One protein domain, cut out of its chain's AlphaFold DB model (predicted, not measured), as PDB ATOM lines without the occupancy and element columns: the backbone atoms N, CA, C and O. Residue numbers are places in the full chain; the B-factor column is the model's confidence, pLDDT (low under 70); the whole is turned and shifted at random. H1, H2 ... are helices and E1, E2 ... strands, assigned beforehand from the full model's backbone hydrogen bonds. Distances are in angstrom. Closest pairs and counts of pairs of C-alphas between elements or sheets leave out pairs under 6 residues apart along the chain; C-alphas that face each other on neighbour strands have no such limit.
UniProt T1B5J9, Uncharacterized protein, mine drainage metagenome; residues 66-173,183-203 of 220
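This is residues 66 to 173 and 183 to 203 of the 220 residues of an uncharacterized protein of mine drainage metagenome (UniProt T1B5J9). A long, twisted antiparallel sheet of four strands, E4, E3, E6 and E9, makes the core, drawn out at both ends: the tip of the hairpin E3 and E4 makes one end, and the two-strand ribbon E7 and E8, into which E6 and from which E9 run on, makes the other. A small three-stranded sheet, E1, E2 and E5, lies loosely over part of one face of the large sheet, and the single short helix H1 only grazes it near the beginning of E3. The printed part has 129 residues with one named helix and nine named strands, in the order E1 E2 E3 E4 H1 E5 E6 E7 E8 E9, and its class is mostly strand. The three sheets, in the orders E4 E3 E6 E9, E1 E2 E5 and E7 E8, are each antiparallel throughout. The whole is loose, with a radius of gyration of the C-alphas of 17.5 A, and spans 64 by 30 by 26 A, its length made by the two drawn-out ends.

In the largest sheet the inner strands are E3, residues 83 to 95, and E6, residues 155 to 163. They are antiparallel at 168 degrees, with N 87 and O 160 2.9 A apart and N 160 and O 87 2.8 A apart, within hydrogen-bond range. The edge strand E4, residues 101 to 107, forms a hairpin with E3, with N 92 and O 104 3.0 A apart. The other edge strand, E9, residues 192 to 199, is antiparallel to E6 at 163 degrees, with N 159 and O 195 2.8 A apart. The sheet's C-alphas lie up to 5.4 A off their best plane. E6 runs on into E7, residues 166 to 170, at 40 degrees across a break of 2 residues. E8, residues 185 to 189, runs on into E9 at 28 degrees, also across a break of 2 residues. E7 and E8 are antiparallel neighbours at 169 degrees, with N 168 and O 187 2.8 A apart. In the small sheet, E1, residues 66 to 69, and the inner strand E2, residues 72 to 76, form a hairpin, with N 67 and O 74 2.9 A apart. E2 is antiparallel to E5, residues 143 to 146, at 157 degrees, with N 75 and O 144 2.8 A apart. The closest C-alphas of E2 and E9 are those of Thr 73 and Leu 199, 8.0 A apart. E4 and E5 are only just apart, their closest C-alphas 8.1 A from each other. H1, residues 124 to 132, only grazes the largest sheet with its residues 124 to 131; its closest C-alpha pair with E3 is Ile 127 and Ala 85, 7.1 A. In H1 every O i to N i+4 pair is within hydrogen-bond range.

E3 is the longest strand, 36.9 A from C-alpha 83 at (13.064, 3.455, -36.603) to C-alpha 95 at (10.037, -27.954, -55.678). E6 measures 25.9 A, E9 21.8 A and E4 19.7 A. E7 ends at C-alpha 170, at (0.224, 26.503, -41.786). H1 measures 12.2 A.

The two C-alphas farthest apart, those of Gly 98 and Pro 171, are 65.3 A from each other, while the first and last printed ones, Gln 66 and Ser 203, are 7.8 A apart. Residues 174 to 182 are cut out, in the link from E7 to E8, and C-alphas 173 and 183 are 7.9 A apart across the cut. Of the links printed whole, the one from E4 to H1, residues 108 to 123, is long. The mean pLDDT of the printed part is 90.4, and residues 201 to 203 are under 70.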
ATOM      1  N   GLN A  66      23.556 -12.134 -41.773       92.56
ATOM      2  CA  GLN A  66      22.969 -13.468 -41.834       92.56
ATOM      3  C   GLN A  66      23.938 -14.482 -41.220       92.56
ATOM      4  O   GLN A  66      25.138 -14.423 -41.478       92.56
ATOM      5  N   ALA A  67      23.427 -15.416 -40.425       92.00
ATOM      6  CA  ALA A  67      24.200 -16.524 -39.879       92.00
ATOM      7  C   ALA A  67      23.357 -17.799 -39.867       92.00
ATOM      8  O   ALA A  67      22.166 -17.754 -39.568       92.00
ATOM      9  N   GLN A  68      23.977 -18.945 -40.145       89.62
ATOM     10  CA  GLN A  68      23.297 -20.233 -40.050       89.62
ATOM     11  C   GLN A  68      23.475 -20.840 -38.659       89.62
ATOM     12  O   GLN A  68      24.595 -20.947 -38.159       89.62
ATOM     13  N   ARG A  69      22.373 -21.260 -38.028       88.06
ATOM     14  CA  ARG A  69      22.391 -21.959 -36.734       88.06
ATOM     15  C   ARG A  69      21.375 -23.092 -36.732       88.06
ATOM     16  O   ARG A  69      20.177 -22.854 -36.833       88.06
ATOM     17  N   ASN A  70      21.847 -24.332 -36.598       87.44
ATOM     18  CA  ASN A  70      21.002 -25.537 -36.574       87.44
ATOM     19  C   ASN A  70      20.034 -25.633 -37.779       87.44
ATOM     20  O   ASN A  70      18.929 -26.161 -37.671       87.44
ATOM     21  N   GLY A  71      20.453 -25.106 -38.936       84.25
ATOM     22  CA  GLY A  71      19.670 -25.041 -40.173       84.25
ATOM     23  C   GLY A  71      18.641 -23.909 -40.255       84.25
ATOM     24  O   GLY A  71      18.001 -23.784 -41.292       84.25
ATOM     25  N   ALA A  72      18.473 -23.096 -39.210       90.62
ATOM     26  CA  ALA A  72      17.722 -21.845 -39.276       90.62
ATOM     27  C   ALA A  72      18.638 -20.693 -39.712       90.62
ATOM     28  O   ALA A  72      19.796 -20.625 -39.282       90.62
ATOM     29  N   THR A  73      18.089 -19.759 -40.489       92.44
ATOM     30  CA  THR A  73      18.789 -18.527 -40.873       92.44
ATOM     31  C   THR A  73      18.506 -17.455 -39.829       92.44
ATOM     32  O   THR A  73      17.390 -16.944 -39.734       92.44
ATOM     33  N   LEU A  74      19.518 -17.104 -39.041       94.81
ATOM     34  CA  LEU A  74      19.470 -15.980 -38.114       94.81
ATOM     35  C   LEU A  74      19.803 -14.688 -38.849       94.81
ATOM     36  O   LEU A  74      20.846 -14.570 -39.491       94.81
ATOM     37  N   LEU A  75      18.919 -13.712 -38.715       96.31
ATOM     38  CA  LEU A  75      19.052 -12.364 -39.234       96.31
ATOM     39  C   LEU A  75      19.303 -11.422 -38.063       96.31
ATOM     40  O   LEU A  75      18.601 -11.504 -37.058       96.31
ATOM     41  N   SER A  76      20.274 -10.522 -38.186       97.38
ATOM     42  CA  SER A  76      20.545  -9.498 -37.171       97.38
ATOM     43  C   SER A  76      20.948  -8.167 -37.798       97.38
ATOM     44  O   SER A  76      21.478  -8.138 -38.905       97.38
ATOM     45  N   TRP A  77      20.678  -7.055 -37.118       97.31
ATOM     46  CA  TRP A  77      20.989  -5.707 -37.604       97.31
ATOM     47  C   TRP A  77      21.346  -4.757 -36.456       97.31
ATOM     48  O   TRP A  77      21.076  -5.024 -35.283       97.31
ATOM     49  N   GLN A  78      21.981  -3.635 -36.796       94.75
ATOM     50  CA  GLN A  78      22.356  -2.602 -35.827       94.75
ATOM     51  C   GLN A  78      21.143  -1.826 -35.297       94.75
ATOM     52  O   GLN A  78      20.061  -1.823 -35.885       94.75
ATOM     53  N   ALA A  79      21.328  -1.134 -34.172       93.56
ATOM     54  CA  ALA A  79      20.298  -0.257 -33.642       93.56
ATOM     55  C   ALA A  79      20.011   0.921 -34.579       93.56
ATOM     56  O   ALA A  79      20.926   1.578 -35.061       93.56
ATOM     57  N   MET A  80      18.724   1.203 -34.786       93.44
ATOM     58  CA  MET A  80      18.245   2.331 -35.585       93.44
ATOM     59  C   MET A  80      17.321   3.191 -34.711       93.44
ATOM     60  O   MET A  80      16.123   2.922 -34.669       93.44
ATOM     61  N   PRO A  81      17.845   4.188 -33.974       89.06
ATOM     62  CA  PRO A  81      17.065   4.955 -32.994       89.06
ATOM     63  C   PRO A  81      15.845   5.690 -33.567       89.06
ATOM     64  O   PRO A  81      14.873   5.909 -32.857       89.06
ATOM     65  N   GLN A  82      15.887   6.055 -34.849       91.06
ATOM     66  CA  GLN A  82      14.794   6.732 -35.558       91.06
ATOM     67  C   GLN A  82      13.756   5.760 -36.149       91.06
ATOM     68  O   GLN A  82      12.723   6.195 -36.657       91.06
ATOM     69  N   ALA A  83      14.015   4.446 -36.119       95.38
ATOM     70  CA  ALA A  83      13.064   3.455 -36.603       95.38
ATOM     71  C   ALA A  83      11.980   3.210 -35.547       95.38
ATOM     72  O   ALA A  83      12.273   2.869 -34.404       95.38
ATOM     73  N   HIS A  84      10.723   3.341 -35.953       96.00
ATOM     74  CA  HIS A  84       9.551   3.049 -35.138       96.00
ATOM     75  C   HIS A  84       9.198   1.552 -35.178       96.00
ATOM     76  O   HIS A  84       8.765   0.981 -34.180       96.00
ATOM     77  N   ALA A  85       9.414   0.879 -36.307       97.38
ATOM     78  CA  ALA A  85       9.120  -0.544 -36.439       97.38
ATOM     79  C   ALA A  85       9.918  -1.192 -37.570       97.38
ATOM     80  O   ALA A  85      10.407  -0.500 -38.470       97.38
ATOM     81  N   PHE A  86       9.978  -2.524 -37.561       98.06
ATOM     82  CA  PHE A  86      10.577  -3.311 -38.637       98.06
ATOM     83  C   PHE A  86       9.603  -4.338 -39.207       98.06
ATOM     84  O   PHE A  86       8.744  -4.874 -38.505       98.06
ATOM     85  N   PHE A  87       9.777  -4.647 -40.487       97.81
ATOM     86  CA  PHE A  87       9.108  -5.747 -41.170       97.81
ATOM     87  C   PHE A  87      10.114  -6.512 -42.019       97.81
ATOM     88  O   PHE A  87      10.913  -5.897 -42.727       97.81
ATOM     89  N   LEU A  88      10.055  -7.840 -41.979       97.62
ATOM     90  CA  LEU A  88      10.797  -8.696 -42.891       97.62
ATOM     91  C   LEU A  88       9.815  -9.581 -43.649       97.62
ATOM     92  O   LEU A  88       8.930 -10.193 -43.054       97.62
ATOM     93  N   GLY A  89       9.989  -9.653 -44.963       95.69
ATOM     94  CA  GLY A  89       9.264 -10.565 -45.837       95.69
ATOM     95  C   GLY A  89      10.237 -11.239 -46.789       95.69
ATOM     96  O   GLY A  89      11.107 -10.575 -47.344       95.69
ATOM     97  N   ALA A  90      10.102 -12.544 -46.976       94.62
ATOM     98  CA  ALA A  90      10.912 -13.310 -47.905       94.62
ATOM     99  C   ALA A  90      10.028 -14.134 -48.839       94.62
ATOM    100  O   ALA A  90       9.010 -14.686 -48.423       94.62
ATOM    101  N   MET A  91      10.431 -14.201 -50.103       92.88
ATOM    102  CA  MET A  91       9.759 -14.982 -51.133       92.88
ATOM    103  C   MET A  91      10.770 -15.906 -51.798       92.88
ATOM    104  O   MET A  91      11.824 -15.451 -52.241       92.88
ATOM    105  N   GLY A  92      10.448 -17.191 -51.866       90.25
ATOM    106  CA  GLY A  92      11.281 -18.202 -52.505       90.25
ATOM    107  C   GLY A  92      10.435 -19.258 -53.196       90.25
ATOM    108  O   GLY A  92       9.205 -19.220 -53.140       90.25
ATOM    109  N   ALA A  93      11.108 -20.203 -53.837       84.50
ATOM    110  CA  ALA A  93      10.476 -21.367 -54.435       84.50
ATOM    111  C   ALA A  93      10.933 -22.639 -53.717       84.50
ATOM    112  O   ALA A  93      12.047 -22.721 -53.190       84.50
ATOM    113  N   ARG A  94      10.057 -23.636 -53.701       82.94
ATOM    114  CA  ARG A  94      10.374 -25.003 -53.311       82.94
ATOM    115  C   ARG A  94       9.777 -25.933 -54.350       82.94
ATOM    116  O   ARG A  94       8.615 -25.784 -54.695       82.94
ATOM    117  N   THR A  95      10.554 -26.894 -54.816       77.81
ATOM    118  CA  THR A  95      10.037 -27.954 -55.678       77.81
ATOM    119  C   THR A  95       9.581 -29.108 -54.798       77.81
ATOM    120  O   THR A  95      10.334 -29.556 -53.929       77.81
ATOM    121  N   ASP A  96       8.343 -29.558 -54.971       76.19
ATOM    122  CA  ASP A  96       7.863 -30.758 -54.294       76.19
ATOM    123  C   ASP A  96       8.497 -32.030 -54.896       76.19
ATOM    124  O   ASP A  96       9.210 -31.999 -55.901       76.19
ATOM    125  N   SER A  97       8.237 -33.186 -54.283       71.25
ATOM    126  CA  SER A  97       8.737 -34.473 -54.785       71.25
ATOM    127  C   SER A  97       8.179 -34.863 -56.162       71.25
ATOM    128  O   SER A  97       8.695 -35.792 -56.777       71.25
ATOM    129  N   GLY A  98       7.125 -34.190 -56.634       77.50
ATOM    130  CA  GLY A  98       6.511 -34.379 -57.948       77.50
ATOM    131  C   GLY A  98       7.055 -33.444 -59.032       77.50
ATOM    132  O   GLY A  98       6.601 -33.529 -60.170       77.50
ATOM    133  N   GLY A  99       8.017 -32.568 -58.713       74.50
ATOM    134  CA  GLY A  99       8.591 -31.611 -59.662       74.50
ATOM    135  C   GLY A  99       7.798 -30.308 -59.813       74.50
ATOM    136  O   GLY A  99       8.132 -29.495 -60.675       74.50
ATOM    137  N   THR A 100       6.768 -30.076 -58.993       80.19
ATOM    138  CA  THR A 100       5.962 -28.848 -59.030       80.19
ATOM    139  C   THR A 100       6.622 -27.758 -58.194       80.19
ATOM    140  O   THR A 100       6.916 -27.955 -57.015       80.19
ATOM    141  N   ALA A 101       6.840 -26.585 -58.793       79.56
ATOM    142  CA  ALA A 101       7.362 -25.423 -58.087       79.56
ATOM    143  C   ALA A 101       6.254 -24.735 -57.268       79.56
ATOM    144  O   ALA A 101       5.316 -24.157 -57.817       79.56
ATOM    145  N   GLU A 102       6.391 -24.756 -55.947       86.25
ATOM    146  CA  GLU A 102       5.567 -24.020 -54.995       86.25
ATOM    147  C   GLU A 102       6.235 -22.692 -54.622       86.25
ATOM    148  O   GLU A 102       7.412 -22.648 -54.252       86.25
ATOM    149  N   MET A 103       5.473 -21.597 -54.662       88.06
ATOM    150  CA  MET A 103       5.928 -20.318 -54.118       88.06
ATOM    151  C   MET A 103       5.718 -20.283 -52.606       88.06
ATOM    152  O   MET A 103       4.602 -20.464 -52.118       88.06
ATOM    153  N   VAL A 104       6.781 -19.971 -51.868       90.12
ATOM    154  CA  VAL A 104       6.743 -19.804 -50.416       90.12
ATOM    155  C   VAL A 104       6.881 -18.331 -50.071       90.12
ATOM    156  O   VAL A 104       7.820 -17.660 -50.504       90.12
ATOM    157  N   LEU A 105       5.955 -17.845 -49.247       92.06
ATOM    158  CA  LEU A 105       6.004 -16.522 -48.644       92.06
ATOM    159  C   LEU A 105       6.203 -16.670 -47.138       92.06
ATOM    160  O   LEU A 105       5.424 -17.340 -46.462       92.06
ATOM    161  N   TRP A 106       7.229 -16.014 -46.615       93.81
ATOM    162  CA  TRP A 106       7.509 -15.933 -45.187       93.81
ATOM    163  C   TRP A 106       7.510 -14.473 -44.749       93.81
ATOM    164  O   TRP A 106       7.978 -13.604 -45.485       93.81
ATOM    165  N   THR A 107       7.022 -14.197 -43.545       96.12
ATOM    166  CA  THR A 107       7.090 -12.867 -42.939       96.12
ATOM    167  C   THR A 107       7.484 -12.967 -41.470       96.12
ATOM    168  O   THR A 107       7.273 -13.993 -40.829       96.12
ATOM    169  N   SER A 108       8.029 -11.885 -40.912       96.69
ATOM    170  CA  SER A 108       8.343 -11.775 -39.479       96.69
ATOM    171  C   SER A 108       7.113 -11.581 -38.580       96.69
ATOM    172  O   SER A 108       7.268 -11.273 -37.402       96.69
ATOM    173  N   SER A 109       5.904 -11.665 -39.136       96.12
ATOM    174  CA  SER A 109       4.646 -11.417 -38.432       96.12
ATOM    175  C   SER A 109       4.256 -12.620 -37.570       96.12
ATOM    176  O   SER A 109       4.276 -13.754 -38.042       96.12
ATOM    177  N   GLU A 110       3.802 -12.383 -36.334       94.56
ATOM    178  CA  GLU A 110       3.194 -13.434 -35.494       94.56
ATOM    179  C   GLU A 110       1.780 -13.821 -35.975       94.56
ATOM    180  O   GLU A 110       1.175 -14.779 -35.491       94.56
ATOM    181  N   ARG A 111       1.219 -13.062 -36.922       92.88
ATOM    182  CA  ARG A 111      -0.079 -13.325 -37.554       92.88
ATOM    183  C   ARG A 111       0.090 -13.819 -38.992       92.88
ATOM    184  O   ARG A 111       1.078 -13.449 -39.624       92.88
ATOM    185  N   PRO A 112      -0.904 -14.538 -39.554       88.00
ATOM    186  CA  PRO A 112      -0.944 -14.897 -40.973       88.00
ATOM    187  C   PRO A 112      -1.136 -13.655 -41.867       88.00
ATOM    188  O   PRO A 112      -2.223 -13.381 -42.369       88.00
ATOM    189  N   GLU A 113      -0.075 -12.868 -42.034       89.31
ATOM    190  CA  GLU A 113      -0.028 -11.674 -42.873       89.31
ATOM    191  C   GLU A 113       1.016 -11.862 -43.973       89.31
ATOM    192  O   GLU A 113       2.197 -12.096 -43.719       89.31
ATOM    193  N   THR A 114       0.553 -11.721 -45.212       86.12
ATOM    194  CA  THR A 114       1.353 -11.782 -46.441       86.12
ATOM    195  C   THR A 114       2.354 -10.631 -46.580       86.12
ATOM    196  O   THR A 114       3.347 -10.737 -47.290       86.12
ATOM    197  N   GLY A 115       2.093  -9.495 -45.938       86.75
ATOM    198  CA  GLY A 115       2.977  -8.335 -45.932       86.75
ATOM    199  C   GLY A 115       2.948  -7.485 -47.200       86.75
ATOM    200  O   GLY A 115       3.614  -6.452 -47.248       86.75
ATOM    201  N   PHE A 116       2.137  -7.821 -48.210       86.69
ATOM    202  CA  PHE A 116       2.025  -7.010 -49.432       86.69
ATOM    203  C   PHE A 116       1.585  -5.565 -49.149       86.69
ATOM    204  O   PHE A 116       2.046  -4.629 -49.802       86.69
ATOM    205  N   GLY A 117       0.734  -5.364 -48.138       86.94
ATOM    206  CA  GLY A 117       0.304  -4.037 -47.683       86.94
ATOM    207  C   GLY A 117       1.355  -3.259 -46.881       86.94
ATOM    208  O   GLY A 117       1.178  -2.060 -46.660       86.94
ATOM    209  N   LEU A 118       2.441  -3.920 -46.470       90.25
ATOM    210  CA  LEU A 118       3.502  -3.369 -45.626       90.25
ATOM    211  C   LEU A 118       4.690  -2.860 -46.452       90.25
ATOM    212  O   LEU A 118       5.484  -2.070 -45.965       90.25
ATOM    213  N   VAL A 119       4.799  -3.211 -47.735       87.75
ATOM    214  CA  VAL A 119       5.933  -2.786 -48.583       87.75
ATOM    215  C   VAL A 119       6.025  -1.256 -48.752       87.75
ATOM    216  O   VAL A 119       7.103  -0.690 -48.977       87.75
ATOM    217  N   ASP A 120       4.889  -0.570 -48.650       86.19
ATOM    218  CA  ASP A 120       4.791   0.883 -48.776       86.19
ATOM    219  C   ASP A 120       4.990   1.608 -47.434       86.19
ATOM    220  O   ASP A 120       5.022   0.990 -46.371       86.19
ATOM    221  N   TYR A 121       5.100   2.934 -47.476       88.06
ATOM    222  CA  TYR A 121       5.092   3.763 -46.272       88.06
ATOM    223  C   TYR A 121       3.824   3.526 -45.441       88.06
ATOM    224  O   TYR A 121       2.742   3.315 -45.998       88.06
ATOM    225  N   GLN A 122       3.953   3.625 -44.116       90.38
ATOM    226  CA  GLN A 122       2.857   3.464 -43.162       90.38
ATOM    227  C   GLN A 122       2.702   4.748 -42.329       90.38
ATOM    228  O   GLN A 122       3.710   5.284 -41.874       90.38
ATOM    229  N   PRO A 123       1.477   5.266 -42.119       91.75
ATOM    230  CA  PRO A 123       1.249   6.341 -41.157       91.75
ATOM    231  C   PRO A 123       1.413   5.818 -39.722       91.75
ATOM    232  O   PRO A 123       1.147   4.641 -39.470       91.75
ATOM    233  N   ASN A 124       1.749   6.696 -38.771       93.38
ATOM    234  CA  ASN A 124       2.031   6.316 -37.373       93.38
ATOM    235  C   ASN A 124       0.915   5.453 -36.766       93.38
ATOM    236  O   ASN A 124       1.177   4.355 -36.300       93.38
ATOM    237  N   ARG A 125      -0.352   5.858 -36.926       94.19
ATOM    238  CA  ARG A 125      -1.507   5.082 -36.436       94.19
ATOM    239  C   ARG A 125      -1.566   3.654 -36.995       94.19
ATOM    240  O   ARG A 125      -2.046   2.751 -36.313       94.19
ATOM    241  N   ALA A 126      -1.153   3.450 -38.247       94.12
ATOM    242  CA  ALA A 126      -1.114   2.113 -38.829       94.12
ATOM    243  C   ALA A 126       0.045   1.305 -38.244       94.12
ATOM    244  O   ALA A 126      -0.173   0.156 -37.882       94.12
ATOM    245  N   ILE A 127       1.232   1.909 -38.103       95.56
ATOM    246  CA  ILE A 127       2.380   1.284 -37.428       95.56
ATOM    247  C   ILE A 127       1.979   0.835 -36.018       95.56
ATOM    248  O   ILE A 127       2.140  -0.340 -35.701       95.56
ATOM    249  N   ASP A 128       1.363   1.717 -35.227       96.19
ATOM    250  CA  ASP A 128       0.904   1.417 -33.865       96.19
ATOM    251  C   ASP A 128      -0.081   0.240 -33.839       96.19
ATOM    252  O   ASP A 128       0.021  -0.663 -33.008       96.19
ATOM    253  N   GLY A 129      -1.033   0.227 -34.779       95.75
ATOM    254  CA  GLY A 129      -1.990  -0.867 -34.933       95.75
ATOM    255  C   GLY A 129      -1.309  -2.190 -35.280       95.75
ATOM    256  O   GLY A 129      -1.592  -3.210 -34.657       95.75
ATOM    257  N   TRP A 130      -0.370  -2.175 -36.225       96.00
ATOM    258  CA  TRP A 130       0.363  -3.372 -36.625       96.00
ATOM    259  C   TRP A 130       1.314  -3.889 -35.544       96.00
ATOM    260  O   TRP A 130       1.470  -5.101 -35.413       96.00
ATOM    261  N   LEU A 131       1.927  -3.000 -34.760       96.94
ATOM    262  CA  LEU A 131       2.719  -3.365 -33.584       96.94
ATOM    263  C   LEU A 131       1.835  -4.029 -32.526       96.94
ATOM    264  O   LEU A 131       2.174  -5.097 -32.024       96.94
ATOM    265  N   LYS A 132       0.664  -3.445 -32.237       97.06
ATOM    266  CA  LYS A 132      -0.317  -4.027 -31.311       97.06
ATOM    267  C   LYS A 132      -0.788  -5.412 -31.765       97.06
ATOM    268  O   LYS A 132      -0.917  -6.316 -30.943       97.06
ATOM    269  N   ASP A 133      -1.019  -5.580 -33.064       95.88
ATOM    270  CA  ASP A 133      -1.436  -6.852 -33.662       95.88
ATOM    271  C   ASP A 133      -0.277  -7.849 -33.832       95.88
ATOM    272  O   ASP A 133      -0.522  -9.000 -34.205       95.88
ATOM    273  N   LYS A 134       0.958  -7.424 -33.521       96.44
ATOM    274  CA  LYS A 134       2.213  -8.177 -33.659       96.44
ATOM    275  C   LYS A 134       2.541  -8.611 -35.090       96.44
ATOM    276  O   LYS A 134       3.132  -9.660 -35.339       96.44
ATOM    277  N   VAL A 135       2.131  -7.787 -36.046       96.69
ATOM    278  CA  VAL A 135       2.496  -7.927 -37.458       96.69
ATOM    279  C   VAL A 135       3.858  -7.291 -37.740       96.69
ATOM    280  O   VAL A 135       4.617  -7.789 -38.570       96.69
ATOM    281  N   LEU A 136       4.176  -6.200 -37.039       97.44
ATOM    282  CA  LEU A 136       5.481  -5.549 -37.095       97.44
ATOM    283  C   LEU A 136       6.330  -5.913 -35.878       97.44
ATOM    284  O   LEU A 136       5.816  -6.110 -34.778       97.44
ATOM    285  N   LEU A 137       7.645  -5.931 -36.079       97.94
ATOM    286  CA  LEU A 137       8.626  -6.021 -35.005       97.94
ATOM    287  C   LEU A 137       8.825  -4.641 -34.369       97.94
ATOM    288  O   LEU A 137       8.846  -3.620 -35.064       97.94
ATOM    289  N   GLY A 138       9.006  -4.618 -33.050       97.25
ATOM    290  CA  GLY A 138       9.192  -3.387 -32.288       97.25
ATOM    291  C   GLY A 138      10.512  -2.663 -32.587       97.25
ATOM    292  O   GLY A 138      11.465  -3.263 -33.089       97.25
ATOM    293  N   PRO A 139      10.625  -1.380 -32.207       95.94
ATOM    294  CA  PRO A 139      11.792  -0.544 -32.505       95.94
ATOM    295  C   PRO A 139      13.073  -1.010 -31.803       95.94
ATOM    296  O   PRO A 139      14.172  -0.650 -32.226       95.94
ATOM    297  N   ALA A 140      12.953  -1.816 -30.743       96.12
ATOM    298  CA  ALA A 140      14.072  -2.414 -30.020       96.12
ATOM    299  C   ALA A 140      14.527  -3.765 -30.596       96.12
ATOM    300  O   ALA A 140      15.599  -4.236 -30.230       96.12
ATOM    301  N   THR A 141      13.756  -4.388 -31.496       97.31
ATOM    302  CA  THR A 141      14.117  -5.680 -32.089       97.31
ATOM    303  C   THR A 141      15.348  -5.527 -32.982       97.31
ATOM    304  O   THR A 141      15.449  -4.579 -33.769       97.31
ATOM    305  N   ARG A 142      16.302  -6.450 -32.833       96.44
ATOM    306  CA  ARG A 142      17.583  -6.467 -33.566       96.44
ATOM    307  C   ARG A 142      17.876  -7.787 -34.255       96.44
ATOM    308  O   ARG A 142      18.897  -7.898 -34.926       96.44
ATOM    309  N   GLU A 143      17.009  -8.773 -34.074       96.50
ATOM    310  CA  GLU A 143      17.186 -10.101 -34.631       96.50
ATOM    311  C   GLU A 143      15.850 -10.733 -35.018       96.50
ATOM    312  O   GLU A 143      14.794 -10.389 -34.484       96.50
ATOM    313  N   CYS A 144      15.909 -11.649 -35.979       95.19
ATOM    314  CA  CYS A 144      14.793 -12.472 -36.415       95.19
ATOM    315  C   CYS A 144      15.335 -13.808 -36.936       95.19
ATOM    316  O   CYS A 144      16.407 -13.848 -37.532       95.19
ATOM    317  N   ALA A 145      14.611 -14.904 -36.728       94.50
ATOM    318  CA  ALA A 145      15.017 -16.221 -37.205       94.50
ATOM    319  C   ALA A 145      14.034 -16.724 -38.260       94.50
ATOM    320  O   ALA A 145      12.830 -16.793 -38.011       94.50
ATOM    321  N   ILE A 146      14.555 -17.119 -39.417       93.50
ATOM    322  CA  ILE A 146      13.799 -17.872 -40.415       93.50
ATOM    323  C   ILE A 146      13.974 -19.359 -40.088       93.50
ATOM    324  O   ILE A 146      15.114 -19.837 -40.064       93.50
ATOM    325  N   PRO A 147      12.883 -20.102 -39.822       91.31
ATOM    326  CA  PRO A 147      12.967 -21.522 -39.507       91.31
ATOM    327  C   PRO A 147      13.646 -22.342 -40.610       91.31
ATOM    328  O   PRO A 147      13.602 -22.004 -41.795       91.31
ATOM    329  N   LYS A 148      14.244 -23.467 -40.211       89.12
ATOM    330  CA  LYS A 148      14.853 -24.423 -41.139       89.12
ATOM    331  C   LYS A 148      13.823 -24.948 -42.141       89.12
ATOM    332  O   LYS A 148      12.722 -25.323 -41.751       89.12
ATOM    333  N   GLY A 149      14.222 -25.053 -43.409       82.38
ATOM    334  CA  GLY A 149      13.447 -25.749 -44.444       82.38
ATOM    335  C   GLY A 149      12.239 -24.979 -44.984       82.38
ATOM    336  O   GLY A 149      11.415 -25.571 -45.674       82.38
ATOM    337  N   VAL A 150      12.125 -23.679 -44.684       86.94
ATOM    338  CA  VAL A 150      11.086 -22.812 -45.269       86.94
ATOM    339  C   VAL A 150      11.311 -22.622 -46.772       86.94
ATOM    340  O   VAL A 150      10.356 -22.628 -47.540       86.94
ATOM    341  N   PHE A 151      12.567 -22.489 -47.199       85.56
ATOM    342  CA  PHE A 151      12.940 -22.283 -48.598       85.56
ATOM    343  C   PHE A 151      13.748 -23.470 -49.128       85.56
ATOM    344  O   PHE A 151      14.433 -24.133 -48.347       85.56
ATOM    345  N   GLY A 152      13.643 -23.728 -50.439       76.44
ATOM    346  CA  GLY A 152      14.511 -24.661 -51.159       76.44
ATOM    347  C   GLY A 152      15.880 -24.029 -51.422       76.44
ATOM    348  O   GLY A 152      16.646 -23.798 -50.492       76.44
ATOM    349  N   ASP A 153      16.156 -23.687 -52.681       72.44
ATOM    350  CA  ASP A 153      17.487 -23.242 -53.132       72.44
ATOM    351  C   ASP A 153      17.815 -21.771 -52.824       72.44
ATOM    352  O   ASP A 153      18.925 -21.302 -53.074       72.44
ATOM    353  N   GLY A 154      16.862 -21.020 -52.274       82.12
ATOM    354  CA  GLY A 154      17.064 -19.629 -51.886       82.12
ATOM    355  C   GLY A 154      15.770 -18.831 -51.815       82.12
ATOM    356  O   GLY A 154      14.690 -19.292 -52.197       82.12
ATOM    357  N   ALA A 155      15.881 -17.610 -51.302       91.06
ATOM    358  CA  ALA A 155      14.767 -16.675 -51.242       91.06
ATOM    359  C   ALA A 155      15.237 -15.224 -51.288       91.06
ATOM    360  O   ALA A 155      16.294 -14.872 -50.766       91.06
ATOM    361  N   MET A 156      14.408 -14.372 -51.875       93.31
ATOM    362  CA  MET A 156      14.578 -12.927 -51.849       93.31
ATOM    363  C   MET A 156      13.977 -12.379 -50.560       93.31
ATOM    364  O   MET A 156      12.756 -12.339 -50.411       93.31
ATOM    365  N   LEU A 157      14.827 -11.938 -49.636       95.38
ATOM    366  CA  LEU A 157      14.434 -11.208 -48.439       95.38
ATOM    367  C   LEU A 157      14.312  -9.716 -48.749       95.38
ATOM    368  O   LEU A 157      15.169  -9.121 -49.402       95.38
ATOM    369  N   ARG A 158      13.286  -9.089 -48.185       96.06
ATOM    370  CA  ARG A 158      13.165  -7.644 -48.026       96.06
ATOM    371  C   ARG A 158      12.954  -7.317 -46.555       96.06
ATOM    372  O   ARG A 158      11.995  -7.785 -45.949       96.06
ATOM    373  N   MET A 159      13.816  -6.468 -46.014       97.62
ATOM    374  CA  MET A 159      13.650  -5.845 -44.710       97.62
ATOM    375  C   MET A 159      13.289  -4.371 -44.885       97.62
ATOM    376  O   MET A 159      13.851  -3.678 -45.733       97.62
ATOM    377  N   ILE A 160      12.345  -3.894 -44.079       97.56
ATOM    378  CA  ILE A 160      11.904  -2.504 -44.044       97.56
ATOM    379  C   ILE A 160      12.009  -2.003 -42.609       97.56
ATOM    380  O   ILE A 160      11.483  -2.636 -41.695       97.56
ATOM    381  N   ALA A 161      12.656  -0.858 -42.425       97.69
ATOM    382  CA  ALA A 161      12.569  -0.055 -41.213       97.69
ATOM    383  C   ALA A 161      11.656   1.144 -41.496       97.69
ATOM    384  O   ALA A 161      11.907   1.896 -42.441       97.69
ATOM    385  N   TYR A 162      10.603   1.326 -40.700       97.06
ATOM    386  CA  TYR A 162       9.704   2.477 -40.810       97.06
ATOM    387  C   TYR A 162      10.137   3.568 -39.842       97.06
ATOM    388  O   TYR A 162      10.327   3.288 -38.661       97.06
ATOM    389  N   GLY A 163      10.267   4.799 -40.328       95.19
ATOM    390  CA  GLY A 163      10.416   5.981 -39.484       95.19
ATOM    391  C   GLY A 163       9.054   6.562 -39.114       95.19
ATOM    392  O   GLY A 163       8.016   6.125 -39.621       95.19
ATOM    393  N   ASN A 164       9.055   7.577 -38.254       92.62
ATOM    394  CA  ASN A 164       7.839   8.324 -37.956       92.62
ATOM    395  C   ASN A 164       7.423   9.205 -39.142       92.62
ATOM    396  O   ASN A 164       8.249   9.836 -39.798       92.62
ATOM    397  N   GLU A 165       6.121   9.275 -39.402       92.50
ATOM    398  CA  GLU A 165       5.528  10.285 -40.274       92.50
ATOM    399  C   GLU A 165       5.488  11.631 -39.535       92.50
ATOM    400  O   GLU A 165       5.104  11.694 -38.360       92.50
ATOM    401  N   LEU A 166       5.840  12.707 -40.240       93.25
ATOM    402  CA  LEU A 166       5.672  14.090 -39.794       93.25
ATOM    403  C   LEU A 166       4.631  14.776 -40.681       93.25
ATOM    404  O   LEU A 166       4.745  14.772 -41.907       93.25
ATOM    405  N   ASN A 167       3.615  15.368 -40.053       92.69
ATOM    406  CA  ASN A 167       2.562  16.120 -40.726       92.69
ATOM    407  C   ASN A 167       2.597  17.567 -40.237       92.69
ATOM    408  O   ASN A 167       2.435  17.821 -39.046       92.69
ATOM    409  N   LEU A 168       2.783  18.499 -41.164       93.75
ATOM    410  CA  LEU A 168       2.904  19.929 -40.908       93.75
ATOM    411  C   LEU A 168       1.859  20.682 -41.718       93.75
ATOM    412  O   LEU A 168       1.457  20.249 -42.800       93.75
ATOM    413  N   ALA A 169       1.435  21.824 -41.198       94.50
ATOM    414  CA  ALA A 169       0.510  22.709 -41.879       94.50
ATOM    415  C   ALA A 169       0.648  24.133 -41.349       94.50
ATOM    416  O   ALA A 169       1.024  24.327 -40.189       94.50
ATOM    417  N   HIS A 170       0.289  25.104 -42.183       94.00
ATOM    418  CA  HIS A 170       0.224  26.503 -41.786       94.00
ATOM    419  C   HIS A 170      -1.105  27.142 -42.212       94.00
ATOM    420  O   HIS A 170      -1.468  27.010 -43.379       94.00
ATOM    421  N   PRO A 171      -1.820  27.823 -41.296       94.31
ATOM    422  CA  PRO A 171      -1.562  27.837 -39.852       94.31
ATOM    423  C   PRO A 171      -1.681  26.425 -39.233       94.31
ATOM    424  O   PRO A 171      -2.360  25.560 -39.805       94.31
ATOM    425  N   PRO A 172      -1.030  26.163 -38.078       92.12
ATOM    426  CA  PRO A 172      -1.166  24.892 -37.372       92.12
ATOM    427  C   PRO A 172      -2.632  24.549 -37.117       92.12
ATOM    428  O   PRO A 172      -3.465  25.438 -36.932       92.12
ATOM    429  N   ARG A 173      -2.955  23.252 -37.104       91.38
ATOM    430  CA  ARG A 173      -4.328  22.814 -36.843       91.38
ATOM    431  C   ARG A 173      -4.785  23.313 -35.461       91.38
ATOM    432  O   ARG A 173      -4.089  23.032 -34.484       91.38
ATOM    433  N   PRO A 183      -5.761  25.366 -44.134       93.06
ATOM    434  CA  PRO A 183      -4.329  25.603 -44.211       93.06
ATOM    435  C   PRO A 183      -3.953  26.169 -45.586       93.06
ATOM    436  O   PRO A 183      -4.399  25.654 -46.610       93.06
ATOM    437  N   GLU A 184      -3.088  27.181 -45.605       92.88
ATOM    438  CA  GLU A 184      -2.456  27.702 -46.822       92.88
ATOM    439  C   GLU A 184      -1.593  26.628 -47.487       92.88
ATOM    440  O   GLU A 184      -1.569  26.491 -48.710       92.88
ATOM    441  N   TRP A 185      -0.893  25.839 -46.670       91.19
ATOM    442  CA  TRP A 185      -0.097  24.714 -47.128       91.19
ATOM    443  C   TRP A 185      -0.058  23.588 -46.101       91.19
ATOM    444  O   TRP A 185      -0.239  23.781 -44.895       91.19
ATOM    445  N   THR A 186       0.233  22.387 -46.596       92.00
ATOM    446  CA  THR A 186       0.508  21.203 -45.780       92.00
ATOM    447  C   THR A 186       1.753  20.504 -46.300       92.00
ATOM    448  O   THR A 186       1.906  20.367 -47.513       92.00
ATOM    449  N   ALA A 187       2.594  20.001 -45.404       91.06
ATOM    450  CA  ALA A 187       3.736  19.163 -45.745       91.06
ATOM    451  C   ALA A 187       3.633  17.821 -45.016       91.06
ATOM    452  O   ALA A 187       3.244  17.755 -43.849       91.06
ATOM    453  N   LYS A 188       3.971  16.741 -45.718       91.00
ATOM    454  CA  LYS A 188       3.990  15.388 -45.167       91.00
ATOM    455  C   LYS A 188       5.314  14.725 -45.496       91.00
ATOM    456  O   LYS A 188       5.634  14.550 -46.668       91.00
ATOM    457  N   LEU A 189       6.034  14.320 -44.461       91.12
ATOM    458  CA  LEU A 189       7.299  13.611 -44.566       91.12
ATOM    459  C   LEU A 189       7.106  12.168 -44.104       91.12
ATOM    460  O   LEU A 189       6.537  11.906 -43.045       91.12
ATOM    461  N   ARG A 190       7.565  11.234 -44.935       90.81
ATOM    462  CA  ARG A 190       7.516   9.791 -44.698       90.81
ATOM    463  C   ARG A 190       8.882   9.216 -44.994       90.81
ATOM    464  O   ARG A 190       9.422   9.460 -46.068       90.81
ATOM    465  N   ILE A 191       9.406   8.437 -44.060       90.81
ATOM    466  CA  ILE A 191      10.767   7.920 -44.139       90.81
ATOM    467  C   ILE A 191      10.718   6.419 -43.916       90.81
ATOM    468  O   ILE A 191      10.027   5.923 -43.024       90.81
ATOM    469  N   LYS A 192      11.433   5.689 -44.765       93.94
ATOM    470  CA  LYS A 192      11.681   4.263 -44.596       93.94
ATOM    471  C   LYS A 192      13.074   3.938 -45.116       93.94
ATOM    472  O   LYS A 192      13.521   4.556 -46.079       93.94
ATOM    473  N   SER A 193      13.709   2.946 -44.514       93.81
ATOM    474  CA  SER A 193      14.902   2.302 -45.063       93.81
ATOM    475  C   SER A 193      14.509   0.912 -45.540       93.81
ATOM    476  O   SER A 193      13.708   0.235 -44.890       93.81
ATOM    477  N   VAL A 194      15.007   0.505 -46.705       94.75
ATOM    478  CA  VAL A 194      14.705  -0.796 -47.308       94.75
ATOM    479  C   VAL A 194      16.014  -1.482 -47.645       94.75
ATOM    480  O   VAL A 194      16.883  -0.885 -48.270       94.75
ATOM    481  N   HIS A 195      16.126  -2.746 -47.261       95.00
ATOM    482  CA  HIS A 195      17.245  -3.600 -47.619       95.00
ATOM    483  C   HIS A 195      16.723  -4.884 -48.245       95.00
ATOM    484  O   HIS A 195      15.730  -5.453 -47.788       95.00
ATOM    485  N   THR A 196      17.385  -5.333 -49.302       94.56
ATOM    486  CA  THR A 196      17.075  -6.592 -49.976       94.56
ATOM    487  C   THR A 196      18.300  -7.481 -49.973       94.56
ATOM    488  O   THR A 196      19.393  -7.006 -50.264       94.56
ATOM    489  N   ALA A 197      18.105  -8.761 -49.678       92.38
ATOM    490  CA  ALA A 197      19.178  -9.741 -49.633       92.38
ATOM    491  C   ALA A 197      18.711 -11.078 -50.211       92.38
ATOM    492  O   ALA A 197      17.537 -11.432 -50.104       92.38
ATOM    493  N   LEU A 198      19.643 -11.832 -50.784       91.31
ATOM    494  CA  LEU A 198      19.443 -13.246 -51.078       91.31
ATOM    495  C   LEU A 198      19.714 -14.061 -49.806       91.31
ATOM    496  O   LEU A 198      20.727 -13.866 -49.132       91.31
ATOM    497  N   LEU A 199      18.790 -14.956 -49.471       89.31
ATOM    498  CA  LEU A 199      18.937 -15.948 -48.410       89.31
ATOM    499  C   LEU A 199      19.536 -17.228 -48.995       89.31
ATOM    500  O   LEU A 199      19.118 -17.662 -50.065       89.31
ATOM    501  N   GLY A 200      20.460 -17.862 -48.269       72.94
ATOM    502  CA  GLY A 200      21.004 -19.179 -48.630       72.94
ATOM    503  C   GLY A 200      22.255 -19.162 -49.515       72.94
ATOM    504  O   GLY A 200      22.919 -20.187 -49.621       72.94
ATOM    505  N   MET A 201      22.644 -18.008 -50.063       61.72
ATOM    506  CA  MET A 201      23.953 -17.812 -50.695       61.72
ATOM    507  C   MET A 201      24.891 -17.093 -49.721       61.72
ATOM    508  O   MET A 201      24.460 -16.189 -49.000       61.72
ATOM    509  N   ALA A 202      26.163 -17.507 -49.665       45.41
ATOM    510  CA  ALA A 202      27.189 -16.779 -48.920       45.41
ATOM    511  C   ALA A 202      27.150 -15.305 -49.342       45.41
ATOM    512  O   ALA A 202      26.990 -15.023 -50.526       45.41
ATOM    513  N   SER A 203      27.215 -14.404 -48.361       44.47
ATOM    514  CA  SER A 203      27.019 -12.961 -48.493       44.47
ATOM    515  C   SER A 203      27.599 -12.411 -49.797       44.47
ATOM    516  O   SER A 203      28.799 -12.172 -49.889       44.47
TER     517      SER A 203